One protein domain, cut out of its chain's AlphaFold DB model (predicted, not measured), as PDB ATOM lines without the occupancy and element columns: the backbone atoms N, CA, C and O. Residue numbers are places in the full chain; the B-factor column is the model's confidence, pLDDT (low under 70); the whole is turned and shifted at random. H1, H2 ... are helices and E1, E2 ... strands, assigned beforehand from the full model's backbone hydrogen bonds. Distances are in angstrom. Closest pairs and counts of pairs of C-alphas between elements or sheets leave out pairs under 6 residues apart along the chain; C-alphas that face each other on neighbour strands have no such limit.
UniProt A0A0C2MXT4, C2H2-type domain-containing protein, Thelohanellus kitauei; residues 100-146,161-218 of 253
ATOM      1  N   TYR A 100     -36.486  40.997  40.261       86.62
ATOM      2  CA  TYR A 100     -35.966  41.279  38.928       86.62
ATOM      3  C   TYR A 100     -35.723  39.984  38.157       86.62
ATOM      4  O   TYR A 100     -35.068  39.080  38.675       86.62
ATOM      5  N   ASN A 101     -36.188  39.920  36.910       84.31
ATOM      6  CA  ASN A 101     -35.773  38.892  35.957       84.31
ATOM      7  C   ASN A 101     -34.989  39.534  34.811       84.31
ATOM      8  O   ASN A 101     -35.474  40.491  34.205       84.31
ATOM      9  N   ILE A 102     -33.795  39.018  34.525       83.62
ATOM     10  CA  ILE A 102     -32.897  39.507  33.474       83.62
ATOM     11  C   ILE A 102     -32.809  38.466  32.357       83.62
ATOM     12  O   ILE A 102     -32.411  37.318  32.578       83.62
ATOM     13  N   TYR A 103     -33.110  38.895  31.136       78.19
ATOM     14  CA  TYR A 103     -33.215  38.036  29.960       78.19
ATOM     15  C   TYR A 103     -32.570  38.685  28.730       78.19
ATOM     16  O   TYR A 103     -32.234  39.870  28.733       78.19
ATOM     17  N   ILE A 104     -32.342  37.883  27.687       76.50
ATOM     18  CA  ILE A 104     -31.793  38.351  26.412       76.50
ATOM     19  C   ILE A 104     -32.875  38.242  25.344       76.50
ATOM     20  O   ILE A 104     -33.345  37.145  25.048       76.50
ATOM     21  N   GLU A 105     -33.214  39.367  24.732       76.31
ATOM     22  CA  GLU A 105     -34.042  39.417  23.530       76.31
ATOM     23  C   GLU A 105     -33.164  39.554  22.287       76.31
ATOM     24  O   GLU A 105     -32.047  40.069  22.346       76.31
ATOM     25  N   TYR A 106     -33.660  39.074  21.149       73.56
ATOM     26  CA  TYR A 106     -32.963  39.186  19.873       73.56
ATOM     27  C   TYR A 106     -33.761  40.077  18.930       73.56
ATOM     28  O   TYR A 106     -34.820  39.677  18.454       73.56
ATOM     29  N   GLU A 107     -33.215  41.247  18.618       75.12
ATOM     30  CA  GLU A 107     -33.750  42.159  17.609       75.12
ATOM     31  C   GLU A 107     -32.766  42.179  16.435       75.12
ATOM     32  O   GLU A 107     -31.561  42.336  16.622       75.12
ATOM     33  N   ASP A 108     -33.233  41.882  15.221       81.81
ATOM     34  CA  ASP A 108     -32.384  41.795  14.019       81.81
ATOM     35  C   ASP A 108     -31.134  40.904  14.168       81.81
ATOM     36  O   ASP A 108     -30.046  41.216  13.674       81.81
ATOM     37  N   LYS A 109     -31.275  39.761  14.859       72.69
ATOM     38  CA  LYS A 109     -30.179  38.824  15.198       72.69
ATOM     39  C   LYS A 109     -29.105  39.414  16.127       72.69
ATOM     40  O   LYS A 109     -28.058  38.792  16.314       72.69
ATOM     41  N   LYS A 110     -29.344  40.575  16.734       64.69
ATOM     42  CA  LYS A 110     -28.475  41.176  17.750       64.69
ATOM     43  C   LYS A 110     -29.042  40.885  19.142       64.69
ATOM     44  O   LYS A 110     -30.245  41.021  19.328       64.69
ATOM     45  N   PRO A 111     -28.215  40.464  20.115       64.81
ATOM     46  CA  PRO A 111     -28.678  40.249  21.479       64.81
ATOM     47  C   PRO A 111     -28.805  41.580  22.236       64.81
ATOM     48  O   PRO A 111     -27.855  42.369  22.280       64.81
ATOM     49  N   HIS A 112     -29.946  41.779  22.887       71.06
ATOM     50  CA  HIS A 112     -30.260  42.893  23.775       71.06
ATOM     51  C   HIS A 112     -30.532  42.348  25.169       71.06
ATOM     52  O   HIS A 112     -31.297  41.404  25.339       71.06
ATOM     53  N   VAL A 113     -29.884  42.924  26.178       73.38
ATOM     54  CA  VAL A 113     -30.139  42.546  27.570       73.38
ATOM     55  C   VAL A 113     -31.304  43.386  28.072       73.38
ATOM     56  O   VAL A 113     -31.217  44.617  28.090       73.38
ATOM     57  N   CYS A 114     -32.358  42.708  28.503       78.00
ATOM     58  CA  CYS A 114     -33.599  43.287  28.986       78.00
ATOM     59  C   CYS A 114     -33.856  42.830  30.429       78.00
ATOM     60  O   CYS A 114     -33.262  41.862  30.917       78.00
ATOM     61  N   TYR A 115     -34.733  43.541  31.135       82.62
ATOM     62  CA  TYR A 115     -35.201  43.106  32.446       82.62
ATOM     63  C   TYR A 115     -36.676  43.433  32.660       82.62
ATOM     64  O   TYR A 115     -37.222  44.347  32.043       82.62
ATOM     65  N   ALA A 116     -37.304  42.689  33.564       82.12
ATOM     66  CA  ALA A 116     -38.631  42.968  34.096       82.12
ATOM     67  C   ALA A 116     -38.564  43.018  35.628       82.12
ATOM     68  O   ALA A 116     -37.780  42.283  36.233       82.12
ATOM     69  N   SER A 117     -39.376  43.879  36.248       84.00
ATOM     70  CA  SER A 117     -39.483  43.987  37.706       84.00
ATOM     71  C   SER A 117     -40.926  43.880  38.182       84.00
ATOM     72  O   SER A 117     -41.809  44.499  37.587       84.00
ATOM     73  N   THR A 118     -41.161  43.156  39.276       83.31
ATOM     74  CA  THR A 118     -42.476  43.058  39.927       83.31
ATOM     75  C   THR A 118     -42.385  43.385  41.413       83.31
ATOM     76  O   THR A 118     -41.437  42.999  42.090       83.31
ATOM     77  N   ASP A 119     -43.395  44.078  41.932       79.62
ATOM     78  CA  ASP A 119     -43.450  44.569  43.312       79.62
ATOM     79  C   ASP A 119     -44.160  43.566  44.248       79.62
ATOM     80  O   ASP A 119     -45.185  43.871  44.863       79.62
ATOM     81  N   ASN A 120     -43.667  42.328  44.290       72.81
ATOM     82  CA  ASN A 120     -44.266  41.221  45.048       72.81
ATOM     83  C   ASN A 120     -43.235  40.199  45.558       72.81
ATOM     84  O   ASN A 120     -43.577  39.037  45.783       72.81
ATOM     85  N   ALA A 121     -41.971  40.603  45.714       76.56
ATOM     86  CA  ALA A 121     -40.946  39.698  46.217       76.56
ATOM     87  C   ALA A 121     -41.196  39.354  47.694       76.56
ATOM     88  O   ALA A 121     -41.244  40.236  48.552       76.56
ATOM     89  N   THR A 122     -41.320  38.060  47.990       71.88
ATOM     90  CA  THR A 122     -41.424  37.517  49.359       71.88
ATOM     91  C   THR A 122     -40.177  36.732  49.772       71.88
ATOM     92  O   THR A 122     -39.952  36.473  50.949       71.88
ATOM     93  N   ASP A 123     -39.329  36.390  48.807       75.88
ATOM     94  CA  ASP A 123     -38.067  35.660  48.926       75.88
ATOM     95  C   ASP A 123     -36.859  36.608  48.958       75.88
ATOM     96  O   ASP A 123     -35.826  36.376  48.325       75.88
ATOM     97  N   ILE A 124     -36.997  37.713  49.685       81.31
ATOM     98  CA  ILE A 124     -35.890  38.632  49.925       81.31
ATOM     99  C   ILE A 124     -34.888  38.009  50.894       81.31
ATOM    100  O   ILE A 124     -35.247  37.269  51.811       81.31
ATOM    101  N   MET A 125     -33.619  38.346  50.711       82.94
ATOM    102  CA  MET A 125     -32.583  38.014  51.681       82.94
ATOM    103  C   MET A 125     -32.258  39.256  52.500       82.94
ATOM    104  O   MET A 125     -32.332  40.372  51.998       82.94
ATOM    105  N   PHE A 126     -31.822  39.071  53.730       82.25
ATOM    106  CA  PHE A 126     -31.241  40.124  54.554       82.25
ATOM    107  C   PHE A 126     -29.910  39.629  55.098       82.25
ATOM    108  O   PHE A 126     -29.569  38.443  55.005       82.25
ATOM    109  N   ASP A 127     -29.098  40.559  55.574       82.12
ATOM    110  CA  ASP A 127     -27.905  40.191  56.313       82.12
ATOM    111  C   ASP A 127     -28.223  39.931  57.783       82.12
ATOM    112  O   ASP A 127     -29.231  40.397  58.303       82.12
ATOM    113  N   LYS A 128     -27.308  39.243  58.464       75.38
ATOM    114  CA  LYS A 128     -27.427  38.908  59.885       75.38
ATOM    115  C   LYS A 128     -27.738  40.112  60.781       75.38
ATOM    116  O   LYS A 128     -28.360  39.949  61.824       75.38
ATOM    117  N   HIS A 129     -27.265  41.301  60.419       74.69
ATOM    118  CA  HIS A 129     -27.479  42.523  61.189       74.69
ATOM    119  C   HIS A 129     -28.648  43.349  60.650       74.69
ATOM    120  O   HIS A 129     -28.820  44.470  61.104       74.69
ATOM    121  N   TYR A 130     -29.423  42.841  59.682       77.31
ATOM    122  CA  TYR A 130     -30.592  43.506  59.088       77.31
ATOM    123  C   TYR A 130     -30.317  44.967  58.704       77.31
ATOM    124  O   TYR A 130     -31.161  45.852  58.791       77.31
ATOM    125  N   SER A 131     -29.075  45.215  58.306       81.56
ATOM    126  CA  SER A 131     -28.572  46.502  57.854       81.56
ATOM    127  C   SER A 131     -28.916  46.732  56.385       81.56
ATOM    128  O   SER A 131     -28.990  47.874  55.923       81.56
ATOM    129  N   TYR A 132     -29.147  45.650  55.637       86.88
ATOM    130  CA  TYR A 132     -29.618  45.703  54.268       86.88
ATOM    131  C   TYR A 132     -30.470  44.501  53.871       86.88
ATOM    132  O   TYR A 132     -30.358  43.397  54.407       86.88
ATOM    133  N   ILE A 133     -31.253  44.728  52.823       87.56
ATOM    134  CA  ILE A 133     -32.039  43.728  52.116       87.56
ATOM    135  C   ILE A 133     -31.426  43.524  50.730       87.56
ATOM    136  O   ILE A 133     -30.987  44.468  50.066       87.56
ATOM    137  N   LYS A 134     -31.384  42.271  50.288       90.38
ATOM    138  CA  LYS A 134     -31.086  41.871  48.922       90.38
ATOM    139  C   LYS A 134     -32.350  41.310  48.289       90.38
ATOM    140  O   LYS A 134     -32.804  40.214  48.619       90.38
ATOM    141  N   GLU A 135     -32.858  42.053  47.327       90.19
ATOM    142  CA  GLU A 135     -33.959  41.639  46.477       90.19
ATOM    143  C   GLU A 135     -33.533  40.537  45.491       90.19
ATOM    144  O   GLU A 135     -32.379  40.509  45.032       90.19
ATOM    145  N   PRO A 136     -34.441  39.600  45.172       87.69
ATOM    146  CA  PRO A 136     -34.157  38.487  44.280       87.69
ATOM    147  C   PRO A 136     -33.908  38.967  42.847       87.69
ATOM    148  O   PRO A 136     -34.626  39.808  42.300       87.69
ATOM    149  N   VAL A 137     -32.878  38.381  42.234       88.38
ATOM    150  CA  VAL A 137     -32.530  38.588  40.827       88.38
ATOM    151  C   VAL A 137     -32.356  37.232  40.167       88.38
ATOM    152  O   VAL A 137     -31.440  36.473  40.510       88.38
ATOM    153  N   GLU A 138     -33.217  36.958  39.201       86.12
ATOM    154  CA  GLU A 138     -33.175  35.773  38.358       86.12
ATOM    155  C   GLU A 138     -32.575  36.118  36.995       86.12
ATOM    156  O   GLU A 138     -32.643  37.251  36.516       86.12
ATOM    157  N   PHE A 139     -31.901  35.134  36.412       81.12
ATOM    158  CA  PHE A 139     -31.308  35.237  35.088       81.12
ATOM    159  C   PHE A 139     -31.794  34.050  34.280       81.12
ATOM    160  O   PHE A 139     -31.604  32.911  34.720       81.12
ATOM    161  N   ASP A 140     -32.329  34.310  33.093       78.12
ATOM    162  CA  ASP A 140     -32.725  33.243  32.183       78.12
ATOM    163  C   ASP A 140     -31.527  32.341  31.840       78.12
ATOM    164  O   ASP A 140     -30.374  32.776  31.727       78.12
ATOM    165  N   GLU A 141     -31.800  31.048  31.661       62.19
ATOM    166  CA  GLU A 141     -30.797  29.984  31.514       62.19
ATOM    167  C   GLU A 141     -29.861  30.187  30.298       62.19
ATOM    168  O   GLU A 141     -28.748  29.654  30.246       62.19
ATOM    169  N   GLY A 142     -30.276  31.013  29.330       60.97
ATOM    170  CA  GLY A 142     -29.480  31.450  28.177       60.97
ATOM    171  C   GLY A 142     -28.519  32.615  28.447       60.97
ATOM    172  O   GLY A 142     -27.508  32.725  27.757       60.97
ATOM    173  N   THR A 143     -28.779  33.438  29.468       59.66
ATOM    174  CA  THR A 143     -28.045  34.685  29.756       59.66
ATOM    175  C   THR A 143     -26.657  34.427  30.348       59.66
ATOM    176  O   THR A 143     -25.750  35.242  30.204       59.66
ATOM    177  N   ILE A 144     -26.452  33.270  30.996       60.38
ATOM    178  CA  ILE A 144     -25.191  32.925  31.673       60.38
ATOM    179  C   ILE A 144     -24.656  31.553  31.236       60.38
ATOM    180  O   ILE A 144     -24.373  30.680  32.064       60.38
ATOM    181  N   LYS A 145     -24.499  31.333  29.927       57.28
ATOM    182  CA  LYS A 145     -23.783  30.154  29.414       57.28
ATOM    183  C   LYS A 145     -22.285  30.454  29.322       57.28
ATOM    184  O   LYS A 145     -21.870  31.423  28.694       57.28
ATOM    185  N   ARG A 146     -21.468  29.621  29.982       46.09
ATOM    186  CA  ARG A 146     -19.994  29.661  29.950       46.09
ATOM    187  C   ARG A 146     -19.487  29.244  28.569       46.09
ATOM    188  O   ARG A 146     -18.951  28.157  28.440       46.09
ATOM    189  N   LYS A 161     -37.762  54.776  26.671       44.56
ATOM    190  CA  LYS A 161     -39.054  54.218  27.153       44.56
ATOM    191  C   LYS A 161     -39.642  52.852  26.701       44.56
ATOM    192  O   LYS A 161     -40.821  52.607  26.944       44.56
ATOM    193  N   LYS A 162     -38.852  51.912  26.200       38.62
ATOM    194  CA  LYS A 162     -39.063  50.455  26.247       38.62
ATOM    195  C   LYS A 162     -37.703  49.877  26.629       38.62
ATOM    196  O   LYS A 162     -36.718  50.190  25.975       38.62
ATOM    197  N   SER A 163     -37.605  49.165  27.748       42.44
ATOM    198  CA  SER A 163     -36.338  48.869  28.436       42.44
ATOM    199  C   SER A 163     -35.442  47.855  27.703       42.44
ATOM    200  O   SER A 163     -35.222  46.756  28.206       42.44
ATOM    201  N   SER A 164     -34.901  48.236  26.544       37.81
ATOM    202  CA  SER A 164     -33.855  47.519  25.807       37.81
ATOM    203  C   SER A 164     -32.615  48.416  25.675       37.81
ATOM    204  O   SER A 164     -32.732  49.612  25.410       37.81
ATOM    205  N   CYS A 165     -31.419  47.861  25.916       44.94
ATOM    206  CA  CYS A 165     -30.140  48.579  25.798       44.94
ATOM    207  C   CYS A 165     -29.063  47.698  25.145       44.94
ATOM    208  O   CYS A 165     -28.839  46.555  25.558       44.94
ATOM    209  N   GLU A 166     -28.361  48.263  24.157       43.16
ATOM    210  CA  GLU A 166     -27.423  47.577  23.264       43.16
ATOM    211  C   GLU A 166     -25.952  47.669  23.750       43.16
ATOM    212  O   GLU A 166     -25.316  48.716  23.689       43.16
ATOM    213  N   LYS A 167     -25.431  46.499  24.165       46.00
ATOM    214  CA  LYS A 167     -24.031  46.011  24.250       46.00
ATOM    215  C   LYS A 167     -23.097  46.401  25.404       46.00
ATOM    216  O   LYS A 167     -22.880  47.549  25.763       46.00
ATOM    217  N   ILE A 168     -22.453  45.343  25.908       47.16
ATOM    218  CA  ILE A 168     -21.449  45.337  26.965       47.16
ATOM    219  C   ILE A 168     -20.174  44.678  26.422       47.16
ATOM    220  O   ILE A 168     -20.212  43.523  26.003       47.16
ATOM    221  N   SER A 169     -19.043  45.381  26.443       42.44
ATOM    222  CA  SER A 169     -17.730  44.822  26.099       42.44
ATOM    223  C   SER A 169     -16.845  44.768  27.340       42.44
ATOM    224  O   SER A 169     -16.091  45.703  27.612       42.44
ATOM    225  N   VAL A 170     -16.933  43.686  28.115       49.28
ATOM    226  CA  VAL A 170     -16.001  43.463  29.228       49.28
ATOM    227  C   VAL A 170     -15.526  42.014  29.233       49.28
ATOM    228  O   VAL A 170     -16.323  41.079  29.247       49.28
ATOM    229  N   PHE A 171     -14.202  41.833  29.229       44.78
ATOM    230  CA  PHE A 171     -13.559  40.552  29.516       44.78
ATOM    231  C   PHE A 171     -13.750  40.232  30.994       44.78
ATOM    232  O   PHE A 171     -13.032  40.749  31.850       44.78
ATOM    233  N   LEU A 172     -14.730  39.390  31.298       54.12
ATOM    234  CA  LEU A 172     -15.026  38.993  32.666       54.12
ATOM    235  C   LEU A 172     -14.481  37.602  32.942       54.12
ATOM    236  O   LEU A 172     -14.677  36.663  32.172       54.12
ATOM    237  N   LYS A 173     -13.740  37.497  34.044       55.22
ATOM    238  CA  LYS A 173     -13.011  36.285  34.424       55.22
ATOM    239  C   LYS A 173     -13.920  35.287  35.145       55.22
ATOM    240  O   LYS A 173     -13.574  34.110  35.224       55.22
ATOM    241  N   SER A 174     -15.079  35.728  35.649       66.75
ATOM    242  CA  SER A 174     -16.000  34.883  36.408       66.75
ATOM    243  C   SER A 174     -17.486  35.114  36.088       66.75
ATOM    244  O   SER A 174     -17.909  36.150  35.575       66.75
ATOM    245  N   LYS A 175     -18.310  34.118  36.452       68.25
ATOM    246  CA  LYS A 175     -19.782  34.177  36.389       68.25
ATOM    247  C   LYS A 175     -20.370  35.244  37.322       68.25
ATOM    248  O   LYS A 175     -21.448  35.753  37.033       68.25
ATOM    249  N   ALA A 176     -19.707  35.546  38.440       70.56
ATOM    250  CA  ALA A 176     -20.160  36.570  39.379       70.56
ATOM    251  C   ALA A 176     -20.005  37.963  38.764       70.56
ATOM    252  O   ALA A 176     -20.974  38.715  38.731       70.56
ATOM    253  N   ASP A 177     -18.852  38.231  38.151       72.38
ATOM    254  CA  ASP A 177     -18.609  39.515  37.498       72.38
ATOM    255  C   ASP A 177     -19.607  39.755  36.356       72.38
ATOM    256  O   ASP A 177     -20.057  40.878  36.154       72.38
ATOM    257  N   LEU A 178     -19.994  38.700  35.620       71.69
ATOM    258  CA  LEU A 178     -21.015  38.789  34.565       71.69
ATOM    259  C   LEU A 178     -22.381  39.204  35.117       71.69
ATOM    260  O   LEU A 178     -23.073  40.008  34.501       71.69
ATOM    261  N   LYS A 179     -22.774  38.686  36.285       79.88
ATOM    262  CA  LYS A 179     -24.029  39.090  36.932       79.88
ATOM    263  C   LYS A 179     -23.982  40.551  37.360       79.88
ATOM    264  O   LYS A 179     -24.910  41.294  37.062       79.88
ATOM    265  N   ASP A 180     -22.901  40.955  38.014       81.00
ATOM    266  CA  ASP A 180     -22.692  42.324  38.489       81.00
ATOM    267  C   ASP A 180     -22.674  43.331  37.330       81.00
ATOM    268  O   ASP A 180     -23.265  44.409  37.407       81.00
ATOM    269  N   LEU A 181     -22.071  42.934  36.210       80.25
ATOM    270  CA  LEU A 181     -22.085  43.683  34.964       80.25
ATOM    271  C   LEU A 181     -23.507  43.881  34.426       80.25
ATOM    272  O   LEU A 181     -23.868  45.004  34.083       80.25
ATOM    273  N   TYR A 182     -24.319  42.821  34.364       77.19
ATOM    274  CA  TYR A 182     -25.710  42.930  33.920       77.19
ATOM    275  C   TYR A 182     -26.556  43.781  34.874       77.19
ATOM    276  O   TYR A 182     -27.367  44.577  34.409       77.19
ATOM    277  N   LEU A 183     -26.329  43.687  36.189       84.25
ATOM    278  CA  LEU A 183     -26.978  44.566  37.166       84.25
ATOM    279  C   LEU A 183     -26.645  46.037  36.901       84.25
ATOM    280  O   LEU A 183     -27.547  46.873  36.873       84.25
ATOM    281  N   GLY A 184     -25.370  46.352  36.658       77.88
ATOM    282  CA  GLY A 184     -24.933  47.701  36.296       77.88
ATOM    283  C   GLY A 184     -25.514  48.175  34.961       77.88
ATOM    284  O   GLY A 184     -26.014  49.297  34.873       77.88
ATOM    285  N   HIS A 185     -25.516  47.307  33.946       73.69
ATOM    286  CA  HIS A 185     -26.064  47.582  32.612       73.69
ATOM    287  C   HIS A 185     -27.556  47.910  32.658       73.69
ATOM    288  O   HIS A 185     -27.991  48.941  32.146       73.69
ATOM    289  N   CYS A 186     -28.336  47.075  33.344       78.00
ATOM    290  CA  CYS A 186     -29.767  47.283  33.538       78.00
ATOM    291  C   CYS A 186     -30.074  48.347  34.606       78.00
ATOM    292  O   CYS A 186     -31.241  48.645  34.853       78.00
ATOM    293  N   LYS A 187     -29.043  48.925  35.246       83.88
ATOM    294  CA  LYS A 187     -29.146  49.860  36.380       83.88
ATOM    295  C   LYS A 187     -30.005  49.316  37.528       83.88
ATOM    296  O   LYS A 187     -30.598  50.083  38.286       83.88
ATOM    297  N   ILE A 188     -30.052  47.994  37.667       87.06
ATOM    298  CA  ILE A 188     -30.788  47.301  38.720       87.06
ATOM    299  C   ILE A 188     -29.996  47.442  40.015       87.06
ATOM    300  O   ILE A 188     -28.772  47.285  40.042       87.06
ATOM    301  N   LYS A 189     -30.697  47.761  41.103       90.44
ATOM    302  CA  LYS A 189     -30.109  48.014  42.420       90.44
ATOM    303  C   LYS A 189     -30.778  47.130  43.472       90.44
ATOM    304  O   LYS A 189     -31.597  47.635  44.245       90.44
ATOM    305  N   PRO A 190     -30.444  45.826  43.492       90.94
ATOM    306  CA  PRO A 190     -31.135  44.863  44.339       90.94
ATOM    307  C   PRO A 190     -30.717  44.977  45.810       90.94
ATOM    308  O   PRO A 190     -31.357  44.397  46.677       90.94
ATOM    309  N   PHE A 191     -29.632  45.696  46.111       92.31
ATOM    310  CA  PHE A 191     -29.153  45.894  47.473       92.31
ATOM    311  C   PHE A 191     -29.719  47.194  48.038       92.31
ATOM    312  O   PHE A 191     -29.294  48.281  47.642       92.31
ATOM    313  N   LYS A 192     -30.666  47.087  48.968       90.81
ATOM    314  CA  LYS A 192     -31.320  48.212  49.638       90.81
ATOM    315  C   LYS A 192     -30.789  48.338  51.066       90.81
ATOM    316  O   LYS A 192     -30.851  47.376  51.821       90.81
ATOM    317  N   CYS A 193     -30.294  49.517  51.435       88.44
ATOM    318  CA  CYS A 193     -29.998  49.845  52.828       88.44
ATOM    319  C   CYS A 193     -31.304  49.863  53.631       88.44
ATOM    320  O   CYS A 193     -32.265  50.498  53.197       88.44
ATOM    321  N   ASP A 194     -31.331  49.174  54.768       83.00
ATOM    322  CA  ASP A 194     -32.521  49.079  55.624       83.00
ATOM    323  C   ASP A 194     -32.330  49.779  56.982       83.00
ATOM    324  O   ASP A 194     -33.146  49.658  57.892       83.00
ATOM    325  N   VAL A 195     -31.270  50.587  57.098       80.06
ATOM    326  CA  VAL A 195     -31.074  51.511  58.221       80.06
ATOM    327  C   VAL A 195     -32.154  52.598  58.191       80.06
ATOM    328  O   VAL A 195     -32.439  53.188  57.146       80.06
ATOM    329  N   ILE A 196     -32.742  52.895  59.353       73.94
ATOM    330  CA  ILE A 196     -33.804  53.899  59.515       73.94
ATOM    331  C   ILE A 196     -33.353  55.254  58.947       73.94
ATOM    332  O   ILE A 196     -32.234  55.704  59.185       73.94
ATOM    333  N   ASN A 197     -34.245  55.916  58.200       76.56
ATOM    334  CA  ASN A 197     -33.982  57.165  57.473       76.56
ATOM    335  C   ASN A 197     -32.928  57.053  56.354       76.56
ATOM    336  O   ASN A 197     -32.458  58.071  55.847       76.56
ATOM    337  N   CYS A 198     -32.591  55.836  55.914       84.25
ATOM    338  CA  CYS A 198     -31.747  55.601  54.752       84.25
ATOM    339  C   CYS A 198     -32.508  54.849  53.656       84.25
ATOM    340  O   CYS A 198     -32.975  53.737  53.855       84.25
ATOM    341  N   ASN A 199     -32.583  55.440  52.462       85.31
ATOM    342  CA  ASN A 199     -33.223  54.831  51.286       85.31
ATOM    343  C   ASN A 199     -32.216  54.521  50.165       85.31
ATOM    344  O   ASN A 199     -32.576  54.428  48.989       85.31
ATOM    345  N   SER A 200     -30.933  54.397  50.510       89.44
ATOM    346  CA  SER A 200     -29.868  54.158  49.536       89.44
ATOM    347  C   SER A 200     -29.963  52.761  48.925       89.44
ATOM    348  O   SER A 200     -30.118  51.767  49.635       89.44
ATOM    349  N   ARG A 201     -29.820  52.679  47.596       93.56
ATOM    350  CA  ARG A 201     -29.815  51.421  46.833       93.56
ATOM    351  C   ARG A 201     -28.568  51.298  45.965       93.56
ATOM    352  O   ARG A 201     -28.124  52.284  45.364       93.56
ATOM    353  N   PHE A 202     -28.062  50.077  45.835       92.38
ATOM    354  CA  PHE A 202     -26.799  49.764  45.173       92.38
ATOM    355  C   PHE A 202     -26.938  48.566  44.229       92.38
ATOM    356  O   PHE A 202     -27.686  47.628  44.499       92.38
ATOM    357  N   SER A 203     -26.197  48.600  43.117       89.00
ATOM    358  CA  SER A 203     -26.102  47.482  42.163       89.00
ATOM    359  C   SER A 203     -25.121  46.412  42.634       89.00
ATOM    360  O   SER A 203     -25.302  45.241  42.324       89.00
ATOM    361  N   LEU A 204     -24.113  46.805  43.422       89.06
ATOM    362  CA  LEU A 204     -23.044  45.936  43.904       89.06
ATOM    363  C   LEU A 204     -23.046  45.852  45.431       89.06
ATOM    364  O   LEU A 204     -23.192  46.859  46.128       89.06
ATOM    365  N   LYS A 205     -22.775  44.653  45.960       87.94
ATOM    366  CA  LYS A 205     -22.650  44.425  47.410       87.94
ATOM    367  C   LYS A 205     -21.484  45.208  48.026       87.94
ATOM    368  O   LYS A 205     -21.588  45.678  49.152       87.94
ATOM    369  N   GLY A 206     -20.373  45.359  47.298       88.69
ATOM    370  CA  GLY A 206     -19.207  46.112  47.774       88.69
ATOM    371  C   GLY A 206     -19.516  47.588  48.038       88.69
ATOM    372  O   GLY A 206     -19.087  48.132  49.057       88.69
ATOM    373  N   ASP A 207     -20.318  48.211  47.170       91.00
ATOM    374  CA  ASP A 207     -20.737  49.606  47.328       91.00
ATOM    375  C   ASP A 207     -21.661  49.797  48.524       91.00
ATOM    376  O   ASP A 207     -21.449  50.715  49.318       91.00
ATOM    377  N   LEU A 208     -22.624  48.890  48.697       91.62
ATOM    378  CA  LEU A 208     -23.470  48.851  49.883       91.62
ATOM    379  C   LEU A 208     -22.627  48.704  51.154       91.62
ATOM    380  O   LEU A 208     -22.791  49.487  52.078       91.62
ATOM    381  N   ASN A 209     -21.688  47.756  51.201       88.31
ATOM    382  CA  ASN A 209     -20.838  47.561  52.378       88.31
ATOM    383  C   ASN A 209     -20.038  48.822  52.723       88.31
ATOM    384  O   ASN A 209     -19.891  49.165  53.892       88.31
ATOM    385  N   ARG A 210     -19.511  49.524  51.713       89.62
ATOM    386  CA  ARG A 210     -18.826  50.807  51.915       89.62
ATOM    387  C   ARG A 210     -19.777  51.873  52.452       89.62
ATOM    388  O   ARG A 210     -19.386  52.612  53.347       89.62
ATOM    389  N   HIS A 211     -20.998  51.936  51.933       90.62
ATOM    390  CA  HIS A 211     -22.030  52.835  52.440       90.62
ATOM    391  C   HIS A 211     -22.406  52.518  53.893       90.62
ATOM    392  O   HIS A 211     -22.503  53.430  54.704       90.62
ATOM    393  N   LEU A 212     -22.541  51.240  54.252       85.75
ATOM    394  CA  LEU A 212     -22.899  50.825  55.608       85.75
ATOM    395  C   LEU A 212     -21.873  51.267  56.657       85.75
ATOM    396  O   LEU A 212     -22.257  51.575  57.777       85.75
ATOM    397  N   LYS A 213     -20.593  51.398  56.286       86.44
ATOM    398  CA  LYS A 213     -19.552  51.953  57.173       86.44
ATOM    399  C   LYS A 213     -19.779  53.420  57.550       86.44
ATOM    400  O   LYS A 213     -19.135  53.904  58.473       86.44
ATOM    401  N   GLN A 214     -20.630  54.140  56.817       84.81
ATOM    402  CA  GLN A 214     -20.984  55.528  57.126       84.81
ATOM    403  C   GLN A 214     -22.078  55.618  58.194       84.81
ATOM    404  O   GLN A 214     -22.251  56.678  58.790       84.81
ATOM    405  N   HIS A 215     -22.801  54.525  58.453       80.75
ATOM    406  CA  HIS A 215     -23.739  54.457  59.566       80.75
ATOM    407  C   HIS A 215     -22.947  54.172  60.837       80.75
ATOM    408  O   HIS A 215     -22.334  53.117  60.974       80.75
ATOM    409  N   SER A 216     -22.923  55.140  61.753       64.31
ATOM    410  CA  SER A 216     -22.169  55.036  63.002       64.31
ATOM    411  C   SER A 216     -22.774  54.003  63.952       64.31
ATOM    412  O   SER A 216     -22.012  53.278  64.581       64.31
ATOM    413  N   LEU A 217     -24.107  53.886  64.017       56.53
ATOM    414  CA  LEU A 217     -24.843  52.875  64.786       56.53
ATOM    415  C   LEU A 217     -26.265  52.687  64.206       56.53
ATOM    416  O   LEU A 217     -26.915  53.687  63.889       56.53
ATOM    417  N   PRO A 218     -26.795  51.454  64.101       57.66
ATOM    418  CA  PRO A 218     -28.215  51.242  63.841       57.66
ATOM    419  C   PRO A 218     -29.032  51.733  65.045       57.66
ATOM    420  O   PRO A 218     -28.843  51.254  66.160       57.66
TER     421      PRO A 218
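What this domain is: This is residues 100 to 146 and 161 to 218 of the 253 residues of the protein "C2H2-type domain-containing protein" of Thelohanellus kitauei (UniProt A0A0C2MXT4). Two small parts stand end to end along the longest axis: a long hairpin, E1 and E2, with short E4 beside E1 and H1 crossing one face of this sheet, and then a two-stranded sheet, E3 and E5, with H2 packed on E5. E3 runs on into E4 and joins the two parts, while much of the rest is loop, under half of the residues being in named elements. The 105 printed residues hold two named helices and five named strands in the order E1 E2 E3 E4 H1 E5 H2, of mixed class; the sheet E2 E1 E4 is mixed and E3 E5 antiparallel. The whole is elongated, spanning 52 by 32 by 24 A, and only just compact, close to loose, with a radius of gyration of the C-alphas of 15.4 A.

How they stand to each other: E1, residues 100 to 107, and E2, residues 110 to 118, form a hairpin, antiparallel at 151 degrees, with N 103 and O 114 3.0 A apart, within hydrogen-bond range. E4, residues 137 to 139, is the parallel neighbour of E1 at 32 degrees, with N 102 and O 138 at 2.9 A. H1, residues 175 to 185, is on this sheet at a height of 10.2 A and runs across the strands, at 80 degrees to E1 on the local plane. It lies over E1 and E4, but only just, with 3 of its C-alphas falling on each; its closest C-alphas to E2 are those of Tyr 182 and Val 113, 7.8 A apart. E3, residues 132 to 134, runs on into E4 across a break of 2 residues, at 24 degrees. E3 and E5, residues 191 to 193, are antiparallel at 160 degrees, with N 133 and O 192 at 2.9 A. H2, residues 205 to 212, comes closest to E5 at the C-alphas of Lys 205 and Phe 191, 6.7 A apart. H1 and H2 are apart. In H1 and H2 every O i to N i+4 pair is within hydrogen-bond range.

Where its parts are: E1 begins at C-alpha 100, (-35.966, 41.279, 38.928), and is 21.5 A long; E2 is 26.3 A long. E3, E4 and E5 have 3 residues each. H1 is 15.3 A long, and H2, 10.4 A long, ends at C-alpha 212, (-22.899, 50.825, 55.608). Residues 164 to 165 pair with residues 113 to 114 of E2, antiparallel.

The domain as a whole: The C-alphas farthest apart are those of Asp 108 and Leu 217, at 52.5 A. Residues 147 to 160 are not printed, and C-alphas 146 and 161 are 31.2 A apart across the cut. The links E2 to E3 and E5 to H2 are long. The mean pLDDT of the printed part is 75.1, with 26 residues under 70, namely 110 to 111, 141 to 146, 161 to 175 and 216 to 218.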